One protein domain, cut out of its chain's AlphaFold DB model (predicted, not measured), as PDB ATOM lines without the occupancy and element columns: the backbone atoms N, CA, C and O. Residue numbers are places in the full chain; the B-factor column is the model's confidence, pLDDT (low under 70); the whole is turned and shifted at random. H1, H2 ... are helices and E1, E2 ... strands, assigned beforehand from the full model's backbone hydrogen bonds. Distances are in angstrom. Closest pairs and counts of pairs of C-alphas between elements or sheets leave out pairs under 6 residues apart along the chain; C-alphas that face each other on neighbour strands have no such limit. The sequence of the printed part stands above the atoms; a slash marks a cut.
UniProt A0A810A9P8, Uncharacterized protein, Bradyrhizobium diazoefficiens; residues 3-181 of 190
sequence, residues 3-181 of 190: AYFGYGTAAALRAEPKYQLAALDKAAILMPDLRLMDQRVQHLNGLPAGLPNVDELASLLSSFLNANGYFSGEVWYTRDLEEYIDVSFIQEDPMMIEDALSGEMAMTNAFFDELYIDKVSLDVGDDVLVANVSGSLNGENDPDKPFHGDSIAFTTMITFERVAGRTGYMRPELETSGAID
ATOM      1  N   ALA A   3     -27.901  80.649 189.597       96.19
ATOM      2  CA  ALA A   3     -28.147  79.994 188.311       96.19
ATOM      3  C   ALA A   3     -29.329  80.589 187.540       96.19
ATOM      4  O   ALA A   3     -29.219  80.740 186.342       96.19
ATOM      5  N   TYR A   4     -30.401  81.000 188.222       97.38
ATOM      6  CA  TYR A   4     -31.559  81.634 187.579       97.38
ATOM      7  C   TYR A   4     -31.161  82.892 186.787       97.38
ATOM      8  O   TYR A   4     -31.734  83.165 185.743       97.38
ATOM      9  N   PHE A   5     -30.133  83.614 187.246       97.31
ATOM     10  CA  PHE A   5     -29.579  84.789 186.568       97.31
ATOM     11  C   PHE A   5     -28.351  84.482 185.686       97.31
ATOM     12  O   PHE A   5     -27.621  85.407 185.331       97.31
ATOM     13  N   GLY A   6     -28.071  83.208 185.382       95.81
ATOM     14  CA  GLY A   6     -26.967  82.765 184.515       95.81
ATOM     15  C   GLY A   6     -25.582  82.686 185.176       95.81
ATOM     16  O   GLY A   6     -24.561  82.548 184.498       95.81
ATOM     17  N   TYR A   7     -25.495  82.775 186.509       96.12
ATOM     18  CA  TYR A   7     -24.211  82.749 187.223       96.12
ATOM     19  C   TYR A   7     -23.903  81.385 187.828       96.12
ATOM     20  O   TYR A   7     -24.676  80.838 188.623       96.12
ATOM     21  N   GLY A   8     -22.689  80.896 187.560       93.12
ATOM     22  CA  GLY A   8     -22.164  79.621 188.057       93.12
ATOM     23  C   GLY A   8     -21.981  79.548 189.576       93.12
ATOM     24  O   GLY A   8     -22.091  78.460 190.141       93.12
ATOM     25  N   THR A   9     -21.863  80.678 190.288       92.81
ATOM     26  CA  THR A   9     -21.843  80.727 191.765       92.81
ATOM     27  C   THR A   9     -22.533  81.979 192.315       92.81
ATOM     28  O   THR A   9     -22.712  82.970 191.610       92.81
ATOM     29  N   ALA A  10     -22.895  81.964 193.603       93.31
ATOM     30  CA  ALA A  10     -23.394  83.162 194.287       93.31
ATOM     31  C   ALA A  10     -22.317  84.251 194.436       93.31
ATOM     32  O   ALA A  10     -22.650  85.432 194.437       93.31
ATOM     33  N   ALA A  11     -21.042  83.866 194.545       95.12
ATOM     34  CA  ALA A  11     -19.929  84.812 194.566       95.12
ATOM     35  C   ALA A  11     -19.789  85.541 193.223       95.12
ATOM     36  O   ALA A  11     -19.663  86.758 193.225       95.12
ATOM     37  N   ALA A  12     -19.905  84.821 192.099       95.31
ATOM     38  CA  ALA A  12     -19.875  85.420 190.765       95.31
ATOM     39  C   ALA A  12     -21.024  86.418 190.564       95.31
ATOM     40  O   ALA A  12     -20.774  87.538 190.147       95.31
ATOM     41  N   LEU A  13     -22.254  86.053 190.957       96.06
ATOM     42  CA  LEU A  13     -23.396  86.973 190.889       96.06
ATOM     43  C   LEU A  13     -23.166  88.254 191.710       96.06
ATOM     44  O   LEU A  13     -23.503  89.342 191.267       96.06
ATOM     45  N   ARG A  14     -22.605  88.139 192.920       94.62
ATOM     46  CA  ARG A  14     -22.337  89.308 193.780       94.62
ATOM     47  C   ARG A  14     -21.179  90.170 193.285       94.62
ATOM     48  O   ARG A  14     -21.103  91.331 193.663       94.62
ATOM     49  N   ALA A  15     -20.267  89.583 192.518       94.94
ATOM     50  CA  ALA A  15     -19.114  90.270 191.960       94.94
ATOM     51  C   ALA A  15     -19.420  90.958 190.622       94.94
ATOM     52  O   ALA A  15     -18.535  91.635 190.113       94.94
ATOM     53  N   GLU A  16     -20.629  90.791 190.064       94.56
ATOM     54  CA  GLU A  16     -21.049  91.403 188.799       94.56
ATOM     55  C   GLU A  16     -21.014  92.940 188.889       94.56
ATOM     56  O   GLU A  16     -21.820  93.524 189.622       94.56
ATOM     57  N   PRO A  17     -20.105  93.617 188.160       93.88
ATOM     58  CA  PRO A  17     -19.974  95.063 188.270       93.88
ATOM     59  C   PRO A  17     -20.917  95.819 187.329       93.88
ATOM     60  O   PRO A  17     -21.320  96.936 187.663       93.88
ATOM     61  N   LYS A  18     -21.254  95.238 186.168       95.81
ATOM     62  CA  LYS A  18     -21.898  95.919 185.041       95.81
ATOM     63  C   LYS A  18     -23.405  95.700 185.040       95.81
ATOM     64  O   LYS A  18     -24.159  96.667 185.061       95.81
ATOM     65  N   TYR A  19     -23.844  94.447 185.094       96.50
ATOM     66  CA  TYR A  19     -25.256  94.067 184.995       96.50
ATOM     67  C   TYR A  19     -25.841  93.695 186.357       96.50
ATOM     68  O   TYR A  19     -26.265  92.566 186.612       96.50
ATOM     69  N   GLN A  20     -25.840  94.660 187.272       96.12
ATOM     70  CA  GLN A  20     -26.318  94.455 188.637       96.12
ATOM     71  C   GLN A  20     -27.828  94.177 188.663       96.12
ATOM     72  O   GLN A  20     -28.608  94.848 187.993       96.12
ATOM     73  N   LEU A  21     -28.267  93.245 189.517       95.62
ATOM     74  CA  LEU A  21     -29.695  92.908 189.653       95.62
ATOM     75  C   LEU A  21     -30.563  94.066 190.160       95.62
ATOM     76  O   LEU A  21     -31.780  94.009 190.041       95.62
ATOM     77  N   ALA A  22     -29.960  95.120 190.714       94.88
ATOM     78  CA  ALA A  22     -30.683  96.333 191.085       94.88
ATOM     79  C   ALA A  22     -31.312  97.053 189.876       94.88
ATOM     80  O   ALA A  22     -32.191  97.875 190.083       94.88
ATOM     81  N   ALA A  23     -30.869  96.752 188.649       96.19
ATOM     82  CA  ALA A  23     -31.416  97.293 187.406       96.19
ATOM     83  C   ALA A  23     -32.481  96.387 186.756       96.19
ATOM     84  O   ALA A  23     -32.845  96.596 185.602       96.19
ATOM     85  N   LEU A  24     -32.943  95.341 187.453       96.75
ATOM     86  CA  LEU A  24     -33.911  94.384 186.909       96.75
ATOM     87  C   LEU A  24     -35.276  95.028 186.608       96.75
ATOM     88  O   LEU A  24     -35.981  94.566 185.719       96.75
ATOM     89  N   ASP A  25     -35.604  96.133 187.273       96.00
ATOM     90  CA  ASP A  25     -36.787  96.961 187.015       96.00
ATOM     91  C   ASP A  25     -36.808  97.577 185.606       96.00
ATOM     92  O   ASP A  25     -37.869  97.943 185.106       96.00
ATOM     93  N   LYS A  26     -35.647  97.668 184.950       96.25
ATOM     94  CA  LYS A  26     -35.514  98.153 183.571       96.25
ATOM     95  C   LYS A  26     -35.697  97.057 182.524       96.25
ATOM     96  O   LYS A  26     -35.871  97.377 181.353       96.25
ATOM     97  N   ALA A  27     -35.619  95.784 182.914       98.19
ATOM     98  CA  ALA A  27     -35.753  94.680 181.975       98.19
ATOM     99  C   ALA A  27     -37.202  94.568 181.487       98.19
ATOM    100  O   ALA A  27     -38.140  94.516 182.285       98.19
ATOM    101  N   ALA A  28     -37.375  94.493 180.169       98.06
ATOM    102  CA  ALA A  28     -38.658  94.168 179.556       98.06
ATOM    103  C   ALA A  28     -38.856  92.654 179.442       98.06
ATOM    104  O   ALA A  28     -39.993  92.195 179.460       98.06
ATOM    105  N   ILE A  29     -37.760  91.894 179.346       98.06
ATOM    106  CA  ILE A  29     -37.767  90.438 179.218       98.06
ATOM    107  C   ILE A  29     -36.781  89.844 180.217       98.06
ATOM    108  O   ILE A  29     -35.657  90.323 180.378       98.06
ATOM    109  N   LEU A  30     -37.194  88.770 180.875       98.31
ATOM    110  CA  LEU A  30     -36.347  87.934 181.707       98.31
ATOM    111  C   LEU A  30     -36.328  86.523 181.122       98.31
ATOM    112  O   LEU A  30     -37.369  85.889 181.005       98.31
ATOM    113  N   MET A  31     -35.146  86.020 180.784       97.75
ATOM    114  CA  MET A  31     -34.935  84.669 180.253       97.75
ATOM    115  C   MET A  31     -34.128  83.848 181.268       97.75
ATOM    116  O   MET A  31     -32.896  83.841 181.201       97.75
ATOM    117  N   PRO A  32     -34.756  83.223 182.284       97.94
ATOM    118  CA  PRO A  32     -34.025  82.471 183.297       97.94
ATOM    119  C   PRO A  32     -33.156  81.374 182.678       97.94
ATOM    120  O   PRO A  32     -33.603  80.654 181.790       97.94
ATOM    121  N   ASP A  33     -31.938  81.181 183.187       97.00
ATOM    122  CA  ASP A  33     -31.050  80.122 182.686       97.00
ATOM    123  C   ASP A  33     -31.460  78.757 183.274       97.00
ATOM    124  O   ASP A  33     -30.892  78.247 184.249       97.00
ATOM    125  N   LEU A  34     -32.519  78.186 182.689       97.44
ATOM    126  CA  LEU A  34     -33.117  76.917 183.106       97.44
ATOM    127  C   LEU A  34     -32.132  75.753 182.957       97.44
ATOM    128  O   LEU A  34     -32.080  74.885 183.824       97.44
ATOM    129  N   ARG A  35     -31.281  75.773 181.924       95.44
ATOM    130  CA  ARG A  35     -30.249  74.746 181.709       95.44
ATOM    131  C   ARG A  35     -29.229  74.740 182.842       95.44
ATOM    132  O   ARG A  35     -28.885  73.675 183.358       95.44
ATOM    133  N   LEU A  36     -28.764  75.910 183.277       95.56
ATOM    134  CA  LEU A  36     -27.859  76.011 184.421       95.56
ATOM    135  C   LEU A  36     -28.557  75.640 185.736       95.56
ATOM    136  O   LEU A  36     -27.926  75.076 186.636       95.56
ATOM    137  N   MET A  37     -29.852  75.936 185.874       95.44
ATOM    138  CA  MET A  37     -30.644  75.470 187.015       95.44
ATOM    139  C   MET A  37     -30.743  73.938 187.046       95.44
ATOM    140  O   MET A  37     -30.449  73.357 188.092       95.44
ATOM    141  N   ASP A  38     -31.054  73.295 185.916       94.25
ATOM    142  CA  ASP A  38     -31.100  71.833 185.768       94.25
ATOM    143  C   ASP A  38     -29.758  71.198 186.150       94.25
ATOM    144  O   ASP A  38     -29.699  70.328 187.022       94.25
ATOM    145  N   GLN A  39     -28.656  71.699 185.581       92.75
ATOM    146  CA  GLN A  39     -27.302  71.229 185.896       92.75
ATOM    147  C   GLN A  39     -26.993  71.316 187.392       92.75
ATOM    148  O   GLN A  39     -26.368  70.427 187.971       92.75
ATOM    149  N   ARG A  40     -27.429  72.392 188.054       90.12
ATOM    150  CA  ARG A  40     -27.207  72.538 189.492       90.12
ATOM    151  C   ARG A  40     -28.019  71.563 190.312       90.12
ATOM    152  O   ARG A  40     -27.472  71.024 191.268       90.12
ATOM    153  N   VAL A  41     -29.288  71.358 189.973       89.12
ATOM    154  CA  VAL A  41     -30.140  70.402 190.688       89.12
ATOM    155  C   VAL A  41     -29.569  68.990 190.566       89.12
ATOM    156  O   VAL A  41     -29.502  68.287 191.569       89.12
ATOM    157  N   GLN A  42     -29.049  68.612 189.394       86.44
ATOM    158  CA  GLN A  42     -28.409  67.308 189.173       86.44
ATOM    159  C   GLN A  42     -27.163  67.069 190.042       86.44
ATOM    160  O   GLN A  42     -26.872  65.931 190.399       86.44
ATOM    161  N   HIS A  43     -26.431  68.122 190.414       86.19
ATOM    162  CA  HIS A  43     -25.256  68.010 191.287       86.19
ATOM    163  C   HIS A  43     -25.588  67.993 192.790       86.19
ATOM    164  O   HIS A  43     -24.687  67.826 193.617       86.19
ATOM    165  N   LEU A  44     -26.856  68.171 193.172       83.75
ATOM    166  CA  LEU A  44     -27.280  68.108 194.568       83.75
ATOM    167  C   LEU A  44     -27.601  66.660 194.955       83.75
ATOM    168  O   LEU A  44     -28.604  66.085 194.543       83.75
ATOM    169  N   ASN A  45     -26.753  66.076 195.799       78.56
ATOM    170  CA  ASN A  45     -26.970  64.739 196.346       78.56
ATOM    171  C   ASN A  45     -27.872  64.777 197.589       78.56
ATOM    172  O   ASN A  45     -27.761  65.682 198.416       78.56
ATOM    173  N   GLY A  46     -28.711  63.749 197.759       81.44
ATOM    174  CA  GLY A  46     -29.508  63.555 198.978       81.44
ATOM    175  C   GLY A  46     -30.704  64.501 199.122       81.44
ATOM    176  O   GLY A  46     -31.111  64.796 200.244       81.44
ATOM    177  N   LEU A  47     -31.252  64.994 198.007       81.12
ATOM    178  CA  LEU A  47     -32.431  65.851 198.035       81.12
ATOM    179  C   LEU A  47     -33.673  65.091 198.548       81.12
ATOM    180  O   LEU A  47     -33.892  63.942 198.156       81.12
ATOM    181  N   PRO A  48     -34.503  65.718 199.405       84.25
ATOM    182  CA  PRO A  48     -35.806  65.184 199.788       84.25
ATOM    183  C   PRO A  48     -36.696  64.887 198.575       84.25
ATOM    184  O   PRO A  48     -36.636  65.576 197.558       84.25
ATOM    185  N   ALA A  49     -37.574  63.892 198.704       82.31
ATOM    186  CA  ALA A  49     -38.627  63.663 197.720       82.31
ATOM    187  C   ALA A  49     -39.661  64.805 197.746       82.31
ATOM    188  O   ALA A  49     -39.918  65.388 198.800       82.31
ATOM    189  N   GLY A  50     -40.281  65.092 196.596       82.19
ATOM    190  CA  GLY A  50     -41.348  66.096 196.482       82.19
ATOM    191  C   GLY A  50     -40.870  67.550 196.441       82.19
ATOM    192  O   GLY A  50     -41.650  68.450 196.740       82.19
ATOM    193  N   LEU A  51     -39.600  67.793 196.104       84.50
ATOM    194  CA  LEU A  51     -39.136  69.147 195.803       84.50
ATOM    195  C   LEU A  51     -39.703  69.637 194.463       84.50
ATOM    196  O   LEU A  51     -39.852  68.819 193.552       84.50
ATOM    197  N   PRO A  52     -39.947  70.955 194.325       89.50
ATOM    198  CA  PRO A  52     -40.370  71.522 193.057       89.50
ATOM    199  C   PRO A  52     -39.336  71.285 191.955       89.50
ATOM    200  O   PRO A  52     -38.126  71.313 192.212       89.50
ATOM    201  N   ASN A  53     -39.807  71.078 190.728       91.81
ATOM    202  CA  ASN A  53     -38.930  70.970 189.563       91.81
ATOM    203  C   ASN A  53     -38.363  72.349 189.159       91.81
ATOM    204  O   ASN A  53     -38.727  73.384 189.718       91.81
ATOM    205  N   VAL A  54     -37.426  72.380 188.207       95.00
ATOM    206  CA  VAL A  54     -36.762  73.629 187.792       95.00
ATOM    207  C   VAL A  54     -37.740  74.654 187.223       95.00
ATOM    208  O   VAL A  54     -37.588  75.837 187.522       95.00
ATOM    209  N   ASP A  55     -38.756  74.220 186.482       96.38
ATOM    210  CA  ASP A  55     -39.772  75.100 185.903       96.38
ATOM    211  C   ASP A  55     -40.644  75.738 186.994       96.38
ATOM    212  O   ASP A  55     -40.843  76.953 187.017       96.38
ATOM    213  N   GLU A  56     -41.072  74.949 187.980       95.75
ATOM    214  CA  GLU A  56     -41.787  75.434 189.163       95.75
ATOM    215  C   GLU A  56     -40.922  76.402 189.978       95.75
ATOM    216  O   GLU A  56     -41.393  77.463 190.390       95.75
ATOM    217  N   LEU A  57     -39.638  76.087 190.184       94.75
ATOM    218  CA  LEU A  57     -38.703  76.972 190.883       94.75
ATOM    219  C   LEU A  57     -38.493  78.289 190.133       94.75
ATOM    220  O   LEU A  57     -38.461  79.345 190.765       94.75
ATOM    221  N   ALA A  58     -38.328  78.242 188.811       97.31
ATOM    222  CA  ALA A  58     -38.173  79.434 187.991       97.31
ATOM    223  C   ALA A  58     -39.439  80.294 188.048       97.31
ATOM    224  O   ALA A  58     -39.340  81.490 188.309       97.31
ATOM    225  N   SER A  59     -40.615  79.678 187.914       97.50
ATOM    226  CA  SER A  59     -41.904  80.363 188.012       97.50
ATOM    227  C   SER A  59     -42.119  81.021 189.378       97.50
ATOM    228  O   SER A  59     -42.482  82.197 189.456       97.50
ATOM    229  N   LEU A  60     -41.807  80.321 190.474       96.62
ATOM    230  CA  LEU A  60     -41.881  80.874 191.831       96.62
ATOM    231  C   LEU A  60     -40.939  82.069 192.025       96.62
ATOM    232  O   LEU A  60     -41.324  83.062 192.642       96.62
ATOM    233  N   LEU A  61     -39.713  81.992 191.498       96.44
ATOM    234  CA  LEU A  61     -38.747  83.089 191.573       96.44
ATOM    235  C   LEU A  61     -39.212  84.303 190.768       96.44
ATOM    236  O   LEU A  61     -39.216  85.408 191.300       96.44
ATOM    237  N   SER A  62     -39.660  84.101 189.532       97.31
ATOM    238  CA  SER A  62     -40.236  85.159 188.700       97.31
ATOM    239  C   SER A  62     -41.444  85.822 189.359       97.31
ATOM    240  O   SER A  62     -41.539  87.046 189.408       97.31
ATOM    241  N   SER A  63     -42.339  85.013 189.933       97.12
ATOM    242  CA  SER A  63     -43.535  85.487 190.633       97.12
ATOM    243  C   SER A  63     -43.164  86.312 191.861       97.12
ATOM    244  O   SER A  63     -43.756  87.359 192.107       97.12
ATOM    245  N   PHE A  64     -42.150  85.880 192.613       97.12
ATOM    246  CA  PHE A  64     -41.606  86.647 193.727       97.12
ATOM    247  C   PHE A  64     -41.021  87.989 193.262       97.12
ATOM    248  O   PHE A  64     -41.287  89.010 193.895       97.12
ATOM    249  N   LEU A  65     -40.246  88.005 192.173       97.25
ATOM    250  CA  LEU A  65     -39.662  89.235 191.628       97.25
ATOM    251  C   LEU A  65     -40.751  90.229 191.209       97.25
ATOM    252  O   LEU A  65     -40.666  91.402 191.566       97.25
ATOM    253  N   ASN A  66     -41.802  89.742 190.547       96.56
ATOM    254  CA  ASN A  66     -42.936  90.557 190.126       96.56
ATOM    255  C   ASN A  66     -43.760  91.075 191.312       96.56
ATOM    256  O   ASN A  66     -43.934  92.280 191.473       96.56
ATOM    257  N   ALA A  67     -44.161  90.190 192.229       97.19
ATOM    258  CA  ALA A  67     -44.979  90.555 193.387       97.19
ATOM    259  C   ALA A  67     -44.313  91.582 194.322       97.19
ATOM    260  O   ALA A  67     -45.006  92.289 195.050       97.19
ATOM    261  N   ASN A  68     -42.979  91.669 194.312       96.44
ATOM    262  CA  ASN A  68     -42.220  92.639 195.102       96.44
ATOM    263  C   ASN A  68     -41.769  93.871 194.294       96.44
ATOM    264  O   ASN A  68     -41.052  94.711 194.833       96.44
ATOM    265  N   GLY A  69     -42.171  93.995 193.025       95.56
ATOM    266  CA  GLY A  69     -41.840  95.140 192.176       95.56
ATOM    267  C   GLY A  69     -40.374  95.212 191.738       95.56
ATOM    268  O   GLY A  69     -39.912  96.284 191.365       95.56
ATOM    269  N   TYR A  70     -39.632  94.099 191.786       96.44
ATOM    270  CA  TYR A  70     -38.248  94.039 191.297       96.44
ATOM    271  C   TYR A  70     -38.154  93.833 189.781       96.44
ATOM    272  O   TYR A  70     -37.091  94.031 189.204       96.44
ATOM    273  N   PHE A  71     -39.239  93.382 189.153       97.31
ATOM    274  CA  PHE A  71     -39.344  93.116 187.721       97.31
ATOM    275  C   PHE A  71     -40.814  93.197 187.304       97.31
ATOM    276  O   PHE A  71     -41.671  92.724 188.042       97.31
ATOM    277  N   SER A  72     -41.125  93.750 186.135       95.69
ATOM    278  CA  SER A  72     -42.512  93.849 185.643       95.69
ATOM    279  C   SER A  72     -42.681  93.445 184.180       95.69
ATOM    280  O   SER A  72     -43.754  93.645 183.617       95.69
ATOM    281  N   GLY A  73     -41.618  92.942 183.555       96.50
ATOM    282  CA  GLY A  73     -41.627  92.508 182.167       96.50
ATOM    283  C   GLY A  73     -42.165  91.090 181.978       96.50
ATOM    284  O   GLY A  73     -42.741  90.477 182.881       96.50
ATOM    285  N   GLU A  74     -41.927  90.562 180.786       97.00
ATOM    286  CA  GLU A  74     -42.279  89.202 180.402       97.00
ATOM    287  C   GLU A  74     -41.192  88.200 180.805       97.00
ATOM    288  O   GLU A  74     -40.004  88.524 180.820       97.00
ATOM    289  N   VAL A  75     -41.580  86.966 181.129       98.12
ATOM    290  CA  VAL A  75     -40.623  85.899 181.429       98.12
ATOM    291  C   VAL A  75     -40.700  84.807 180.379       98.12
ATOM    292  O   VAL A  75     -41.731  84.154 180.245       98.12
ATOM    293  N   TRP A  76     -39.582  84.557 179.707       97.81
ATOM    294  CA  TRP A  76     -39.453  83.495 178.716       97.81
ATOM    295  C   TRP A  76     -38.859  82.250 179.374       97.81
ATOM    296  O   TRP A  76     -37.659  82.170 179.647       97.81
ATOM    297  N   TYR A  77     -39.713  81.266 179.662       97.06
ATOM    298  CA  TYR A  77     -39.303  79.982 180.238       97.06
ATOM    299  C   TYR A  77     -38.901  79.001 179.142       97.06
ATOM    300  O   TYR A  77     -39.619  78.044 178.860       97.06
ATOM    301  N   THR A  78     -37.744  79.232 178.528       96.06
ATOM    302  CA  THR A  78     -37.231  78.347 177.483       96.06
ATOM    303  C   THR A  78     -35.862  77.762 177.829       96.06
ATOM    304  O   THR A  78     -35.033  78.379 178.500       96.06
ATOM    305  N   ARG A  79     -35.637  76.522 177.386       95.75
ATOM    306  CA  ARG A  79     -34.311  75.881 177.340       95.75
ATOM    307  C   ARG A  79     -33.679  75.989 175.951       95.75
ATOM    308  O   ARG A  79     -32.464  75.804 175.844       95.75
ATOM    309  N   ASP A  80     -34.493  76.285 174.942       96.25
ATOM    310  CA  ASP A  80     -34.124  76.426 173.542       96.25
ATOM    311  C   ASP A  80     -34.701  77.743 173.007       96.25
ATOM    312  O   ASP A  80     -35.896  77.881 172.739       96.25
ATOM    313  N   LEU A  81     -33.851  78.765 172.972       96.19
ATOM    314  CA  LEU A  81     -34.271  80.088 172.532       96.19
ATOM    315  C   LEU A  81     -34.435  80.156 171.007       96.19
ATOM    316  O   LEU A  81     -35.244  80.951 170.546       96.19
ATOM    317  N   GLU A  82     -33.716  79.329 170.241       97.38
ATOM    318  CA  GLU A  82     -33.882  79.269 168.783       97.38
ATOM    319  C   GLU A  82     -35.289  78.768 168.451       97.38
ATOM    320  O   GLU A  82     -36.021  79.448 167.735       97.38
ATOM    321  N   GLU A  83     -35.698  77.656 169.071       96.12
ATOM    322  CA  GLU A  83     -37.052  77.111 168.928       96.12
ATOM    323  C   GLU A  83     -38.112  78.103 169.420       96.12
ATOM    324  O   GLU A  83     -39.094  78.343 168.728       96.12
ATOM    325  N   TYR A  84     -37.917  78.732 170.585       96.88
ATOM    326  CA  TYR A  84     -38.893  79.688 171.123       96.88
ATOM    327  C   TYR A  84     -39.100  80.909 170.211       96.88
ATOM    328  O   TYR A  84     -40.222  81.401 170.081       96.88
ATOM    329  N   ILE A  85     -38.033  81.405 169.574       96.75
ATOM    330  CA  ILE A  85     -38.137  82.526 168.635       96.75
ATOM    331  C   ILE A  85     -38.940  82.123 167.394       96.75
ATOM    332  O   ILE A  85     -39.833  82.867 166.993       96.75
ATOM    333  N   ASP A  86     -38.643  80.948 166.838       94.75
ATOM    334  CA  ASP A  86     -39.318  80.390 165.663       94.75
ATOM    335  C   ASP A  86     -40.810  80.138 165.924       94.75
ATOM    336  O   ASP A  86     -41.665  80.679 165.229       94.75
ATOM    337  N   VAL A  87     -41.139  79.370 166.968       93.69
ATOM    338  CA  VAL A  87     -42.496  78.826 167.154       93.69
ATOM    339  C   VAL A  87     -43.415  79.701 168.003       93.69
ATOM    340  O   VAL A  87     -44.607  79.412 168.105       93.69
ATOM    341  N   SER A  88     -42.884  80.716 168.688       94.06
ATOM    342  CA  SER A  88     -43.670  81.572 169.587       94.06
ATOM    343  C   SER A  88     -43.468  83.047 169.284       94.06
ATOM    344  O   SER A  88     -44.403  83.684 168.820       94.06
ATOM    345  N   PHE A  89     -42.264  83.587 169.481       95.12
ATOM    346  CA  PHE A  89     -42.057  85.040 169.420       95.12
ATOM    347  C   PHE A  89     -42.470  85.661 168.077       95.12
ATOM    348  O   PHE A  89     -43.163  86.674 168.061       95.12
ATOM    349  N   ILE A  90     -42.072  85.051 166.957       94.00
ATOM    350  CA  ILE A  90     -42.422  85.560 165.623       94.00
ATOM    351  C   ILE A  90     -43.878  85.252 165.274       94.00
ATOM    352  O   ILE A  90     -44.579  86.106 164.742       94.00
ATOM    353  N   GLN A  91     -44.350  84.047 165.598       90.94
ATOM    354  CA  GLN A  91     -45.702  83.598 165.245       90.94
ATOM    355  C   GLN A  91     -46.799  84.341 166.019       90.94
ATOM    356  O   GLN A  91     -47.940  84.398 165.566       90.94
ATOM    357  N   GLU A  92     -46.475  84.907 167.185       93.25
ATOM    358  CA  GLU A  92     -47.399  85.744 167.953       93.25
ATOM    359  C   GLU A  92     -47.687  87.092 167.277       93.25
ATOM    360  O   GLU A  92     -48.791  87.616 167.440       93.25
ATOM    361  N   ASP A  93     -46.738  87.639 166.509       91.62
ATOM    362  CA  ASP A  93     -46.915  88.895 165.770       91.62
ATOM    363  C   ASP A  93     -46.096  88.926 164.458       91.62
ATOM    364  O   ASP A  93     -45.096  89.643 164.360       91.62
ATOM    365  N   PRO A  94     -46.522  88.186 163.412       91.00
ATOM    366  CA  PRO A  94     -45.828  88.139 162.118       91.00
ATOM    367  C   PRO A  94     -45.678  89.514 161.446       91.00
ATOM    368  O   PRO A  94     -44.735  89.736 160.678       91.00
ATOM    369  N   MET A  95     -46.558  90.466 161.789       91.31
ATOM    370  CA  MET A  95     -46.548  91.826 161.239       91.31
ATOM    371  C   MET A  95     -45.225  92.552 161.504       91.31
ATOM    372  O   MET A  95     -44.836  93.406 160.712       91.31
ATOM    373  N   MET A  96     -44.476  92.176 162.552       89.81
ATOM    374  CA  MET A  96     -43.152  92.745 162.831       89.81
ATOM    375  C   MET A  96     -42.137  92.522 161.689       89.81
ATOM    376  O   MET A  96     -41.177  93.284 161.555       89.81
ATOM    377  N   ILE A  97     -42.342  91.488 160.867       93.00
ATOM    378  CA  ILE A  97     -41.540  91.182 159.675       93.00
ATOM    379  C   ILE A  97     -42.253  91.695 158.418       93.00
ATOM    380  O   ILE A  97     -41.627  92.375 157.605       93.00
ATOM    381  N   GLU A  98     -43.553  91.428 158.275       91.94
ATOM    382  CA  GLU A  98     -44.331  91.804 157.081       91.94
ATOM    383  C   GLU A  98     -44.344  93.319 156.834       91.94
ATOM    384  O   GLU A  98     -44.138  93.762 155.702       91.94
ATOM    385  N   ASP A  99     -44.491  94.138 157.882       92.44
ATOM    386  CA  ASP A  99     -44.504  95.601 157.749       92.44
ATOM    387  C   ASP A  99     -43.194  96.125 157.143       92.44
ATOM    388  O   ASP A  99     -43.198  97.042 156.312       92.44
ATOM    389  N   ALA A 100     -42.066  95.514 157.514       92.81
ATOM    390  CA  ALA A 100     -40.753  95.870 156.989       92.81
ATOM    391  C   ALA A 100     -40.553  95.417 155.532       92.81
ATOM    392  O   ALA A 100     -39.799  96.053 154.795       92.81
ATOM    393  N   LEU A 101     -41.247  94.358 155.104       92.81
ATOM    394  CA  LEU A 101     -41.212  93.831 153.736       92.81
ATOM    395  C   LEU A 101     -42.281  94.442 152.819       92.81
ATOM    396  O   LEU A 101     -42.257  94.201 151.612       92.81
ATOM    397  N   SER A 102     -43.174  95.284 153.345       91.44
ATOM    398  CA  SER A 102     -44.282  95.896 152.596       91.44
ATOM    399  C   SER A 102     -43.865  96.590 151.290       91.44
ATOM    400  O   SER A 102     -44.618  96.578 150.315       91.44
ATOM    401  N   GLY A 103     -42.661  97.170 151.241       89.25
ATOM    402  CA  GLY A 103     -42.099  97.769 150.028       89.25
ATOM    403  C   GLY A 103     -41.826  96.747 148.922       89.25
ATOM    404  O   GLY A 103     -42.203  96.983 147.776       89.25
ATOM    405  N   GLU A 104     -41.233  95.607 149.274       89.19
ATOM    406  CA  GLU A 104     -40.981  94.493 148.354       89.19
ATOM    407  C   GLU A 104     -42.300  93.840 147.926       89.19
ATOM    408  O   GLU A 104     -42.524  93.615 146.739       89.19
ATOM    409  N   MET A 105     -43.233  93.650 148.867       87.38
ATOM    410  CA  MET A 105     -44.574  93.127 148.581       87.38
ATOM    411  C   MET A 105     -45.328  94.004 147.573       87.38
ATOM    412  O   MET A 105     -45.993  93.494 146.678       87.38
ATOM    413  N   ALA A 106     -45.201  95.330 147.675       86.88
ATOM    414  CA  ALA A 106     -45.851  96.269 146.761       86.88
ATOM    415  C   ALA A 106     -45.268  96.255 145.336       86.88
ATOM    416  O   ALA A 106     -45.904  96.776 144.416       86.88
ATOM    417  N   MET A 107     -44.067  95.699 145.143       84.88
ATOM    418  CA  MET A 107     -43.485  95.496 143.814       84.88
ATOM    419  C   MET A 107     -44.023  94.240 143.122       84.88
ATOM    420  O   MET A 107     -43.844  94.104 141.909       84.88
ATOM    421  N   THR A 108     -44.714  93.361 143.853       79.19
ATOM    422  CA  THR A 108     -45.333  92.161 143.293       79.19
ATOM    423  C   THR A 108     -46.835  92.357 143.057       79.19
ATOM    424  O   THR A 108     -47.464  93.313 143.513       79.19
ATOM    425  N   ASN A 109     -47.433  91.432 142.304       80.81
ATOM    426  CA  ASN A 109     -48.887  91.317 142.146       80.81
ATOM    427  C   ASN A 109     -49.457  90.150 142.977       80.81
ATOM    428  O   ASN A 109     -50.509  89.612 142.626       80.81
ATOM    429  N   ALA A 110     -48.751  89.729 144.031       83.19
ATOM    430  CA  ALA A 110     -49.132  88.604 144.879       83.19
ATOM    431  C   ALA A 110     -49.840  89.059 146.166       83.19
ATOM    432  O   ALA A 110     -49.656  90.181 146.643       83.19
ATOM    433  N   PHE A 111     -50.665  88.176 146.720       85.06
ATOM    434  CA  PHE A 111     -51.225  88.300 148.061       85.06
ATOM    435  C   PHE A 111     -50.415  87.415 149.009       85.06
ATOM    436  O   PHE A 111     -50.466  86.199 148.877       85.06
ATOM    437  N   PHE A 112     -49.651  88.018 149.920       87.38
ATOM    438  CA  PHE A 112     -48.812  87.288 150.875       87.38
ATOM    439  C   PHE A 112     -49.585  86.954 152.147       87.38
ATOM    440  O   PHE A 112     -50.211  87.839 152.734       87.38
ATOM    441  N   ASP A 113     -49.516  85.695 152.567       86.25
ATOM    442  CA  ASP A 113     -50.186  85.184 153.765       86.25
ATOM    443  C   ASP A 113     -49.431  84.044 154.473       86.25
ATOM    444  O   ASP A 113     -49.884  83.572 155.519       86.25
ATOM    445  N   GLU A 114     -48.271  83.624 153.957       89.31
ATOM    446  CA  GLU A 114     -47.493  82.520 154.517       89.31
ATOM    447  C   GLU A 114     -46.066  82.960 154.878       89.31
ATOM    448  O   GLU A 114     -45.175  83.043 154.030       89.31
ATOM    449  N   LEU A 115     -45.835  83.211 156.170       92.44
ATOM    450  CA  LEU A 115     -44.503  83.433 156.729       92.44
ATOM    451  C   LEU A 115     -43.874  82.096 157.142       92.44
ATOM    452  O   LEU A 115     -44.347  81.430 158.063       92.44
ATOM    453  N   TYR A 116     -42.765  81.737 156.502       92.38
ATOM    454  CA  TYR A 116     -41.992  80.541 156.811       92.38
ATOM    455  C   TYR A 116     -40.614  80.899 157.367       92.38
ATOM    456  O   TYR A 116     -39.924  81.762 156.824       92.38
ATOM    457  N   ILE A 117     -40.202  80.219 158.439       95.19
ATOM    458  CA  ILE A 117     -38.883  80.374 159.057       95.19
ATOM    459  C   ILE A 117     -38.006  79.189 158.653       95.19
ATOM    460  O   ILE A 117     -38.299  78.043 158.982       95.19
ATOM    461  N   ASP A 118     -36.897  79.472 157.973       94.38
ATOM    462  CA  ASP A 118     -35.912  78.456 157.594       94.38
ATOM    463  C   ASP A 118     -34.960  78.145 158.746       94.38
ATOM    464  O   ASP A 118     -34.531  77.004 158.950       94.38
ATOM    465  N   LYS A 119     -34.529  79.196 159.454       95.94
ATOM    466  CA  LYS A 119     -33.473  79.090 160.456       95.94
ATOM    467  C   LYS A 119     -33.494  80.250 161.434       95.94
ATOM    468  O   LYS A 119     -33.528  81.411 161.038       95.94
ATOM    469  N   VAL A 120     -33.296  79.914 162.703       97.75
ATOM    470  CA  VAL A 120     -32.873  80.845 163.749       97.75
ATOM    471  C   VAL A 120     -31.444  80.493 164.158       97.75
ATOM    472  O   VAL A 120     -31.070  79.321 164.207       97.75
ATOM    473  N   SER A 121     -30.611  81.500 164.406       97.31
ATOM    474  CA  SER A 121     -29.268  81.308 164.956       97.31
ATOM    475  C   SER A 121     -28.914  82.387 165.965       97.31
ATOM    476  O   SER A 121     -29.187  83.564 165.734       97.31
ATOM    477  N   LEU A 122     -28.288  81.988 167.070       97.50
ATOM    478  CA  LEU A 122     -27.921  82.906 168.148       97.50
ATOM    479  C   LEU A 122     -26.438  83.280 168.112       97.50
ATOM    480  O   LEU A 122     -25.563  82.414 168.092       97.50
ATOM    481  N   ASP A 123     -26.163  84.576 168.214       96.38
ATOM    482  CA  ASP A 123     -24.864  85.118 168.597       96.38
ATOM    483  C   ASP A 123     -24.955  85.679 170.023       96.38
ATOM    484  O   ASP A 123     -25.662  86.653 170.302       96.38
ATOM    485  N   VAL A 124     -24.282  85.008 170.959       92.94
ATOM    486  CA  VAL A 124     -24.340  85.325 172.389       92.94
ATOM    487  C   VAL A 124     -23.107  86.127 172.777       92.94
ATOM    488  O   VAL A 124     -22.046  85.569 173.066       92.94
ATOM    489  N   GLY A 125     -23.265  87.445 172.830       91.12
ATOM    490  CA  GLY A 125     -22.246  88.364 173.312       91.12
ATOM    491  C   GLY A 125     -22.269  88.578 174.829       91.12
ATOM    492  O   GLY A 125     -23.161  88.146 175.572       91.12
ATOM    493  N   ASP A 126     -21.264  89.315 175.304       86.81
ATOM    494  CA  ASP A 126     -21.175  89.728 176.707       86.81
ATOM    495  C   ASP A 126     -22.238  90.770 177.080       86.81
ATOM    496  O   ASP A 126     -22.695  90.786 178.221       86.81
ATOM    497  N   ASP A 127     -22.663  91.596 176.124       93.19
ATOM    498  CA  ASP A 127     -23.549  92.743 176.367       93.19
ATOM    499  C   ASP A 127     -24.881  92.649 175.626       93.19
ATOM    500  O   ASP A 127     -25.899  93.170 176.081       93.19
ATOM    501  N   VAL A 128     -24.863  91.971 174.486       95.75
ATOM    502  CA  VAL A 128     -25.997  91.815 173.586       95.75
ATOM    503  C   VAL A 128     -26.145  90.349 173.227       95.75
ATOM    504  O   VAL A 128     -25.162  89.610 173.147       95.75
ATOM    505  N   LEU A 129     -27.384  89.940 173.025       97.19
ATOM    506  CA  LEU A 129     -27.743  88.672 172.420       97.19
ATOM    507  C   LEU A 129     -28.417  89.004 171.092       97.19
ATOM    508  O   LEU A 129     -29.341  89.810 171.072       97.19
ATOM    509  N   VAL A 130     -27.950  88.408 170.003       98.00
ATOM    510  CA  VAL A 130     -28.515  88.634 168.672       98.00
ATOM    511  C   VAL A 130     -29.075  87.321 168.155       98.00
ATOM    512  O   VAL A 130     -28.356  86.325 168.099       98.00
ATOM    513  N   ALA A 131     -30.348  87.311 167.776       97.94
ATOM    514  CA  ALA A 131     -30.942  86.213 167.029       97.94
ATOM    515  C   ALA A 131     -31.065  86.619 165.560       97.94
ATOM    516  O   ALA A 131     -31.720  87.606 165.236       97.94
ATOM    517  N   ASN A 132     -30.419  85.865 164.678       97.69
ATOM    518  CA  ASN A 132     -30.538  86.027 163.236       97.69
ATOM    519  C   ASN A 132     -31.534  85.000 162.719       97.69
ATOM    520  O   ASN A 132     -31.316  83.795 162.880       97.69
ATOM    521  N   VAL A 133     -32.599  85.494 162.109       97.81
ATOM    522  CA  VAL A 133     -33.706  84.709 161.579       97.81
ATOM    523  C   VAL A 133     -33.703  84.850 160.070       97.81
ATOM    524  O   VAL A 133     -33.647  85.967 159.568       97.81
ATOM    525  N   SER A 134     -33.754  83.743 159.346       97.12
ATOM    526  CA  SER A 134     -33.942  83.733 157.895       97.12
ATOM    527  C   SER A 134     -35.170  82.919 157.537       97.12
ATOM    528  O   SER A 134     -35.483  81.942 158.223       97.12
ATOM    529  N   GLY A 135     -35.833  83.302 156.455       95.50
ATOM    530  CA  GLY A 135     -37.049  82.651 156.010       95.50
ATOM    531  C   GLY A 135     -37.550  83.190 154.679       95.50
ATOM    532  O   GLY A 135     -36.878  83.987 154.015       95.50
ATOM    533  N   SER A 136     -38.771  82.795 154.341       93.88
ATOM    534  CA  SER A 136     -39.492  83.261 153.163       93.88
ATOM    535  C   SER A 136     -40.877  83.765 153.548       93.88
ATOM    536  O   SER A 136     -41.579  83.117 154.324       93.88
ATOM    537  N   LEU A 137     -41.287  84.889 152.973       92.81
ATOM    538  CA  LEU A 137     -42.676  85.328 152.960       92.81
ATOM    539  C   LEU A 137     -43.257  84.980 151.590       92.81
ATOM    540  O   LEU A 137     -42.848  85.554 150.579       92.81
ATOM    541  N   ASN A 138     -44.178  84.025 151.566       90.00
ATOM    542  CA  ASN A 138     -44.787  83.501 150.353       90.00
ATOM    543  C   ASN A 138     -46.204  84.047 150.188       90.00
ATOM    544  O   ASN A 138     -46.902  84.360 151.157       90.00
ATOM    545  N   GLY A 139     -46.606  84.191 148.934       86.88
ATOM    546  CA  GLY A 139     -47.928  84.636 148.561       86.88
ATOM    547  C   GLY A 139     -48.450  83.928 147.329       86.88
ATOM    548  O   GLY A 139     -47.742  83.209 146.632       86.88
ATOM    549  N   GLU A 140     -49.722  84.164 147.046       83.56
ATOM    550  CA  GLU A 140     -50.390  83.640 145.867       83.56
ATOM    551  C   GLU A 140     -50.520  84.736 144.806       83.56
ATOM    552  O   GLU A 140     -50.976  85.854 145.075       83.56
ATOM    553  N   ASN A 141     -50.118  84.428 143.571       80.31
ATOM    554  CA  ASN A 141     -50.288  85.345 142.451       80.31
ATOM    555  C   ASN A 141     -51.761  85.428 142.010       80.31
ATOM    556  O   ASN A 141     -52.445  84.415 141.875       80.31
ATOM    557  N   ASP A 142     -52.229  86.644 141.722       74.88
ATOM    558  CA  ASP A 142     -53.537  86.864 141.103       74.88
ATOM    559  C   ASP A 142     -53.498  86.413 139.624       74.88
ATOM    560  O   ASP A 142     -52.795  87.045 138.829       74.88
ATOM    561  N   PRO A 143     -54.257  85.371 139.221       72.94
ATOM    562  CA  PRO A 143     -54.205  84.816 137.865       72.94
ATOM    563  C   PRO A 143     -54.659  85.802 136.779       72.94
ATOM    564  O   PRO A 143     -54.380  85.582 135.599       72.94
ATOM    565  N   ASP A 144     -55.345  86.886 137.158       77.69
ATOM    566  CA  ASP A 144     -55.772  87.947 136.246       77.69
ATOM    567  C   ASP A 144     -54.723  89.075 136.107       77.69
ATOM    568  O   ASP A 144     -54.929  90.026 135.341       77.69
ATOM    569  N   LYS A 145     -53.580  88.989 136.808       73.31
ATOM    570  CA  LYS A 145     -52.488  89.973 136.760       73.31
ATOM    571  C   LYS A 145     -51.176  89.377 136.233       73.31
ATOM    572  O   LYS A 145     -50.928  88.185 136.365       73.31
ATOM    573  N   PRO A 146     -50.288  90.203 135.647       72.00
ATOM    574  CA  PRO A 146     -48.943  89.757 135.297       72.00
ATOM    575  C   PRO A 146     -48.160  89.297 136.536       72.00
ATOM    576  O   PRO A 146     -48.184  89.976 137.567       72.00
ATOM    577  N   PHE A 147     -47.451  88.173 136.415       73.69
ATOM    578  CA  PHE A 147     -46.554  87.647 137.445       73.69
ATOM    579  C   PHE A 147     -45.337  88.566 137.643       73.69
ATOM    580  O   PHE A 147     -44.695  88.958 136.669       73.69
ATOM    581  N   HIS A 148     -45.023  88.885 138.900       69.88
ATOM    582  CA  HIS A 148     -43.892  89.735 139.303       69.88
ATOM    583  C   HIS A 148     -43.235  89.214 140.595       69.88
ATOM    584  O   HIS A 148     -42.879  90.003 141.466       69.88
ATOM    585  N   GLY A 149     -43.141  87.889 140.729       75.19
ATOM    586  CA  GLY A 149     -42.702  87.227 141.956       75.19
ATOM    587  C   GLY A 149     -43.850  86.993 142.937       75.19
ATOM    588  O   GLY A 149     -44.836  87.736 142.970       75.19
ATOM    589  N   ASP A 150     -43.729  85.924 143.712       81.38
ATOM    590  CA  ASP A 150     -44.684  85.485 144.732       81.38
ATOM    591  C   ASP A 150     -43.993  85.026 146.030       81.38
ATOM    592  O   ASP A 150     -44.661  84.636 146.983       81.38
ATOM    593  N   SER A 151     -42.665  85.145 146.104       88.12
ATOM    594  CA  SER A 151     -41.872  84.839 147.292       88.12
ATOM    595  C   SER A 151     -40.844  85.935 147.566       88.12
ATOM    596  O   SER A 151     -40.236  86.493 146.648       88.12
ATOM    597  N   ILE A 152     -40.659  86.263 148.844       89.75
ATOM    598  CA  ILE A 152     -39.641  87.191 149.338       89.75
ATOM    599  C   ILE A 152     -38.766  86.433 150.331       89.75
ATOM    600  O   ILE A 152     -39.227  86.067 151.412       89.75
ATOM    601  N   ALA A 153     -37.490  86.251 150.001       93.69
ATOM    602  CA  ALA A 153     -36.506  85.763 150.960       93.69
ATOM    603  C   ALA A 153     -36.113  86.907 151.901       93.69
ATOM    604  O   ALA A 153     -35.797  88.015 151.450       93.69
ATOM    605  N   PHE A 154     -36.105  86.655 153.209       95.12
ATOM    606  CA  PHE A 154     -35.800  87.678 154.205       95.12
ATOM    607  C   PHE A 154     -34.768  87.227 155.238       95.12
ATOM    608  O   PHE A 154     -34.482  86.046 155.447       95.12
ATOM    609  N   THR A 155     -34.185  88.217 155.904       96.38
ATOM    610  CA  THR A 155     -33.392  88.055 157.117       96.38
ATOM    611  C   THR A 155     -33.793  89.126 158.125       96.38
ATOM    612  O   THR A 155     -33.814  90.314 157.798       96.38
ATOM    613  N   THR A 156     -34.071  88.702 159.353       97.38
ATOM    614  CA  THR A 156     -34.395  89.560 160.492       97.38
ATOM    615  C   THR A 156     -33.346  89.390 161.579       97.38
ATOM    616  O   THR A 156     -33.075  88.279 162.037       97.38
ATOM    617  N   MET A 157     -32.761  90.500 162.015       97.88
ATOM    618  CA  MET A 157     -31.868  90.559 163.164       97.88
ATOM    619  C   MET A 157     -32.650  91.059 164.381       97.88
ATOM    620  O   MET A 157     -33.147  92.182 164.380       97.88
ATOM    621  N   ILE A 158     -32.747  90.229 165.419       97.88
ATOM    622  CA  ILE A 158     -33.413  90.547 166.687       97.88
ATOM    623  C   ILE A 158     -32.332  90.786 167.743       97.88
ATOM    624  O   ILE A 158     -31.622  89.857 168.135       97.88
ATOM    625  N   THR A 159     -32.202  92.023 168.212       98.12
ATOM    626  CA  THR A 159     -31.154  92.429 169.156       98.12
ATOM    627  C   THR A 159     -31.719  92.610 170.557       98.12
ATOM    628  O   THR A 159     -32.555  93.475 170.801       98.12
ATOM    629  N   PHE A 160     -31.215  91.826 171.508       98.06
ATOM    630  CA  PHE A 160     -31.552  91.897 172.926       98.06
ATOM    631  C   PHE A 160     -30.415  92.572 173.702       98.06
ATOM    632  O   PHE A 160     -29.381  91.958 173.986       98.06
ATOM    633  N   GLU A 161     -30.609  93.832 174.094       97.94
ATOM    634  CA  GLU A 161     -29.659  94.538 174.960       97.94
ATOM    635  C   GLU A 161     -29.796  94.059 176.410       97.94
ATOM    636  O   GLU A 161     -30.876  94.110 177.005       97.94
ATOM    637  N   ARG A 162     -28.701  93.584 177.009       97.69
ATOM    638  CA  ARG A 162     -28.692  93.139 178.405       97.69
ATOM    639  C   ARG A 162     -28.743  94.336 179.346       97.69
ATOM    640  O   ARG A 162     -28.013  95.305 179.174       97.69
ATOM    641  N   VAL A 163     -29.533  94.226 180.411       97.44
ATOM    642  CA  VAL A 163     -29.668  95.288 181.423       97.44
ATOM    643  C   VAL A 163     -29.454  94.800 182.856       97.44
ATOM    644  O   VAL A 163     -28.972  95.564 183.693       97.44
ATOM    645  N   ALA A 164     -29.724  93.525 183.152       96.88
ATOM    646  CA  ALA A 164     -29.548  92.976 184.496       96.88
ATOM    647  C   ALA A 164     -29.211  91.478 184.490       96.88
ATOM    648  O   ALA A 164     -29.812  90.679 183.774       96.88
ATOM    649  N   GLY A 165     -28.272  91.067 185.344       95.38
ATOM    650  CA  GLY A 165     -27.794  89.688 185.391       95.38
ATOM    651  C   GLY A 165     -27.209  89.248 184.046       95.38
ATOM    652  O   GLY A 165     -26.633  90.062 183.339       95.38
ATOM    653  N   ARG A 166     -27.350  87.967 183.690       96.12
ATOM    654  CA  ARG A 166     -27.097  87.467 182.321       96.12
ATOM    655  C   ARG A 166     -28.385  87.114 181.576       96.12
ATOM    656  O   ARG A 166     -28.345  86.444 180.553       96.12
ATOM    657  N   THR A 167     -29.523  87.505 182.143       96.88
ATOM    658  CA  THR A 167     -30.840  86.987 181.766       96.88
ATOM    659  C   THR A 167     -31.904  88.070 181.634       96.88
ATOM    660  O   THR A 167     -32.971  87.785 181.105       96.88
ATOM    661  N   GLY A 168     -31.658  89.287 182.124       97.94
ATOM    662  CA  GLY A 168     -32.565  90.423 181.992       97.94
ATOM    663  C   GLY A 168     -32.177  91.297 180.806       97.94
ATOM    664  O   GLY A 168     -31.056  91.818 180.768       97.94
ATOM    665  N   TYR A 169     -33.117  91.483 179.887       98.31
ATOM    666  CA  TYR A 169     -32.942  92.196 178.629       98.31
ATOM    667  C   TYR A 169     -33.968  93.322 178.474       98.31
ATOM    668  O   TYR A 169     -35.075  93.271 179.020       98.31
ATOM    669  N   MET A 170     -33.589  94.349 177.723       98.00
ATOM    670  CA  MET A 170     -34.510  95.351 177.197       98.00
ATOM    671  C   MET A 170     -35.475  94.710 176.192       98.00
ATOM    672  O   MET A 170     -35.339  93.541 175.822       98.00
ATOM    673  N   ARG A 171     -36.480  95.477 175.759       96.69
ATOM    674  CA  ARG A 171     -37.337  95.049 174.649       96.69
ATOM    675  C   ARG A 171     -36.455  94.897 173.402       96.69
ATOM    676  O   ARG A 171     -35.666  95.810 173.164       96.69
ATOM    677  N   PRO A 172     -36.559  93.789 172.653       96.56
ATOM    678  CA  PRO A 172     -35.710  93.577 171.498       96.56
ATOM    679  C   PRO A 172     -35.995  94.602 170.405       96.56
ATOM    680  O   PRO A 172     -37.140  95.011 170.205       96.56
ATOM    681  N   GLU A 173     -34.942  94.980 169.696       96.25
ATOM    682  CA  GLU A 173     -35.023  95.750 168.456       96.25
ATOM    683  C   GLU A 173     -34.952  94.789 167.269       96.25
ATOM    684  O   GLU A 173     -34.192  93.819 167.308       96.25
ATOM    685  N   LEU A 174     -35.760  95.039 166.238       95.50
ATOM    686  CA  LEU A 174     -35.841  94.199 165.048       95.50
ATOM    687  C   LEU A 174     -35.440  94.993 163.812       95.50
ATOM    688  O   LEU A 174     -35.983  96.066 163.549       95.50
ATOM    689  N   GLU A 175     -34.527  94.425 163.037       96.00
ATOM    690  CA  GLU A 175     -34.126  94.939 161.732       96.00
ATOM    691  C   GLU A 175     -34.351  93.847 160.687       96.00
ATOM    692  O   GLU A 175     -33.646  92.838 160.667       96.00
ATOM    693  N   THR A 176     -35.349  94.044 159.826       95.44
ATOM    694  CA  THR A 176     -35.701  93.107 158.752       95.44
ATOM    695  C   THR A 176     -35.239  93.659 157.411       95.44
ATOM    696  O   THR A 176     -35.417  94.838 157.105       95.44
ATOM    697  N   SER A 177     -34.667  92.785 156.592       90.94
ATOM    698  CA  SER A 177     -34.333  93.046 155.195       90.94
ATOM    699  C   SER A 177     -34.770  91.861 154.344       90.94
ATOM    700  O   SER A 177     -34.774  90.731 154.825       90.94
ATOM    701  N   GLY A 178     -35.131  92.096 153.091       88.69
ATOM    702  CA  GLY A 178     -35.530  91.034 152.178       88.69
ATOM    703  C   GLY A 178     -35.501  91.499 150.734       88.69
ATOM    704  O   GLY A 178     -35.312  92.684 150.461       88.69
ATOM    705  N   ALA A 179     -35.638  90.545 149.824       87.06
ATOM    706  CA  ALA A 179     -35.731  90.786 148.393       87.06
ATOM    707  C   ALA A 179     -36.596  89.702 147.743       87.06
ATOM    708  O   ALA A 179     -36.652  88.573 148.235       87.06
ATOM    709  N   ILE A 180     -37.248  90.050 146.633       83.56
ATOM    710  CA  ILE A 180     -38.010  89.098 145.814       83.56
ATOM    711  C   ILE A 180     -37.092  87.948 145.370       83.56
ATOM    712  O   ILE A 180     -35.992  88.183 144.860       83.56
ATOM    713  N   ASP A 181     -37.551  86.712 145.562       80.31
ATOM    714  CA  ASP A 181     -36.865  85.508 145.103       80.31
ATOM    715  C   ASP A 181     -37.447  85.032 143.760       80.31
ATOM    716  O   ASP A 181     -38.487  84.380 143.696       80.31
TER     717      ASP A 181
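What this domain is: This is residues 3 to 181 of the 190 residues of an uncharacterized protein of Bradyrhizobium diazoefficiens (UniProt A0A810A9P8). A long, twisted sheet of four strands makes one end of an elongated shape, curling round H6, while a loose head of the short helices H1, H2 and H3, the longer H4 and the loops between them makes the other end. H5 and H6 cover one face of the sheet, and the loop of residues 42 to 51 sticks out from the head. The 179 printed residues hold six named helices followed by four named strands, in the order H1 H2 H3 H4 H5 H6 E1 E2 E3 E4. The sheet runs E1 E2 E3 E4, antiparallel throughout, and the class is mixed, helices and strands. The whole is loose, with a radius of gyration of the C-alphas of 20.5 A, and spans 71 by 36 by 28 A, only just elongated.

How they stand to each other: H1, residues 10 to 15, touches no helix and is not on the sheet. H2, residues 21 to 26, only grazes the sheet; its closest C-alphas to E3, residues 151 to 164, are those of Leu 21 and Ala 164, 5.2 A apart. H3, residues 34 to 42, touches residues 54 to 58 of H4, residues 54 to 67, at a steep tilt of 57 degrees, opposite ways, closest at the C-alphas of Asp 38 and Val 54, 6.3 A. H5, residues 81 to 92, and H6, residues 95 to 105, are on the same face of the sheet, in two layers, helices over one face. H5 is closest to E1, residues 110 to 124, at the C-alphas of Glu 82 and Val 120, 5.4 A. H6 is closest to E4, residues 173 to 180, at the C-alphas of Ala 100 and Thr 176, 6.0 A. The strands form a meander, each the antiparallel neighbour of the one before. The hairpin of E1 and E2, residues 128 to 141, has N 121 and O 132 within hydrogen-bond range at 2.8 A; the hairpin of E2 and E3 has N 133 and O 156 at 2.8 A, and that of E3 and E4 has N 155 and O 177 at 2.8 A. Every O i to N i+4 pair is within range in H1, H3 and H4, against 5 of 8 in H5, 4 of 7 in H6 and 0 of 2 in H2, where 2 of 3 O i to N i+3 pairs are.

Where its parts are: H1 begins at C-alpha 10, (-23.394, 83.162, 194.287). H4 is 19.6 A long and H5 15.0 A. E1 is 37.2 A long and bends by 61 degrees at residue 113; E2 and E3 are each 40.0 A. E4, 23.8 A, ends at C-alpha 180, (-38.010, 89.098, 145.814).

The domain as a whole: The C-alphas farthest apart are those of Gly 46 and Asp 144, 72.3 A. The printed part has no cut. The links H3 to H4 and H4 to H5 are long. The mean pLDDT of the printed part is 92.5, and residue 148 is under 70.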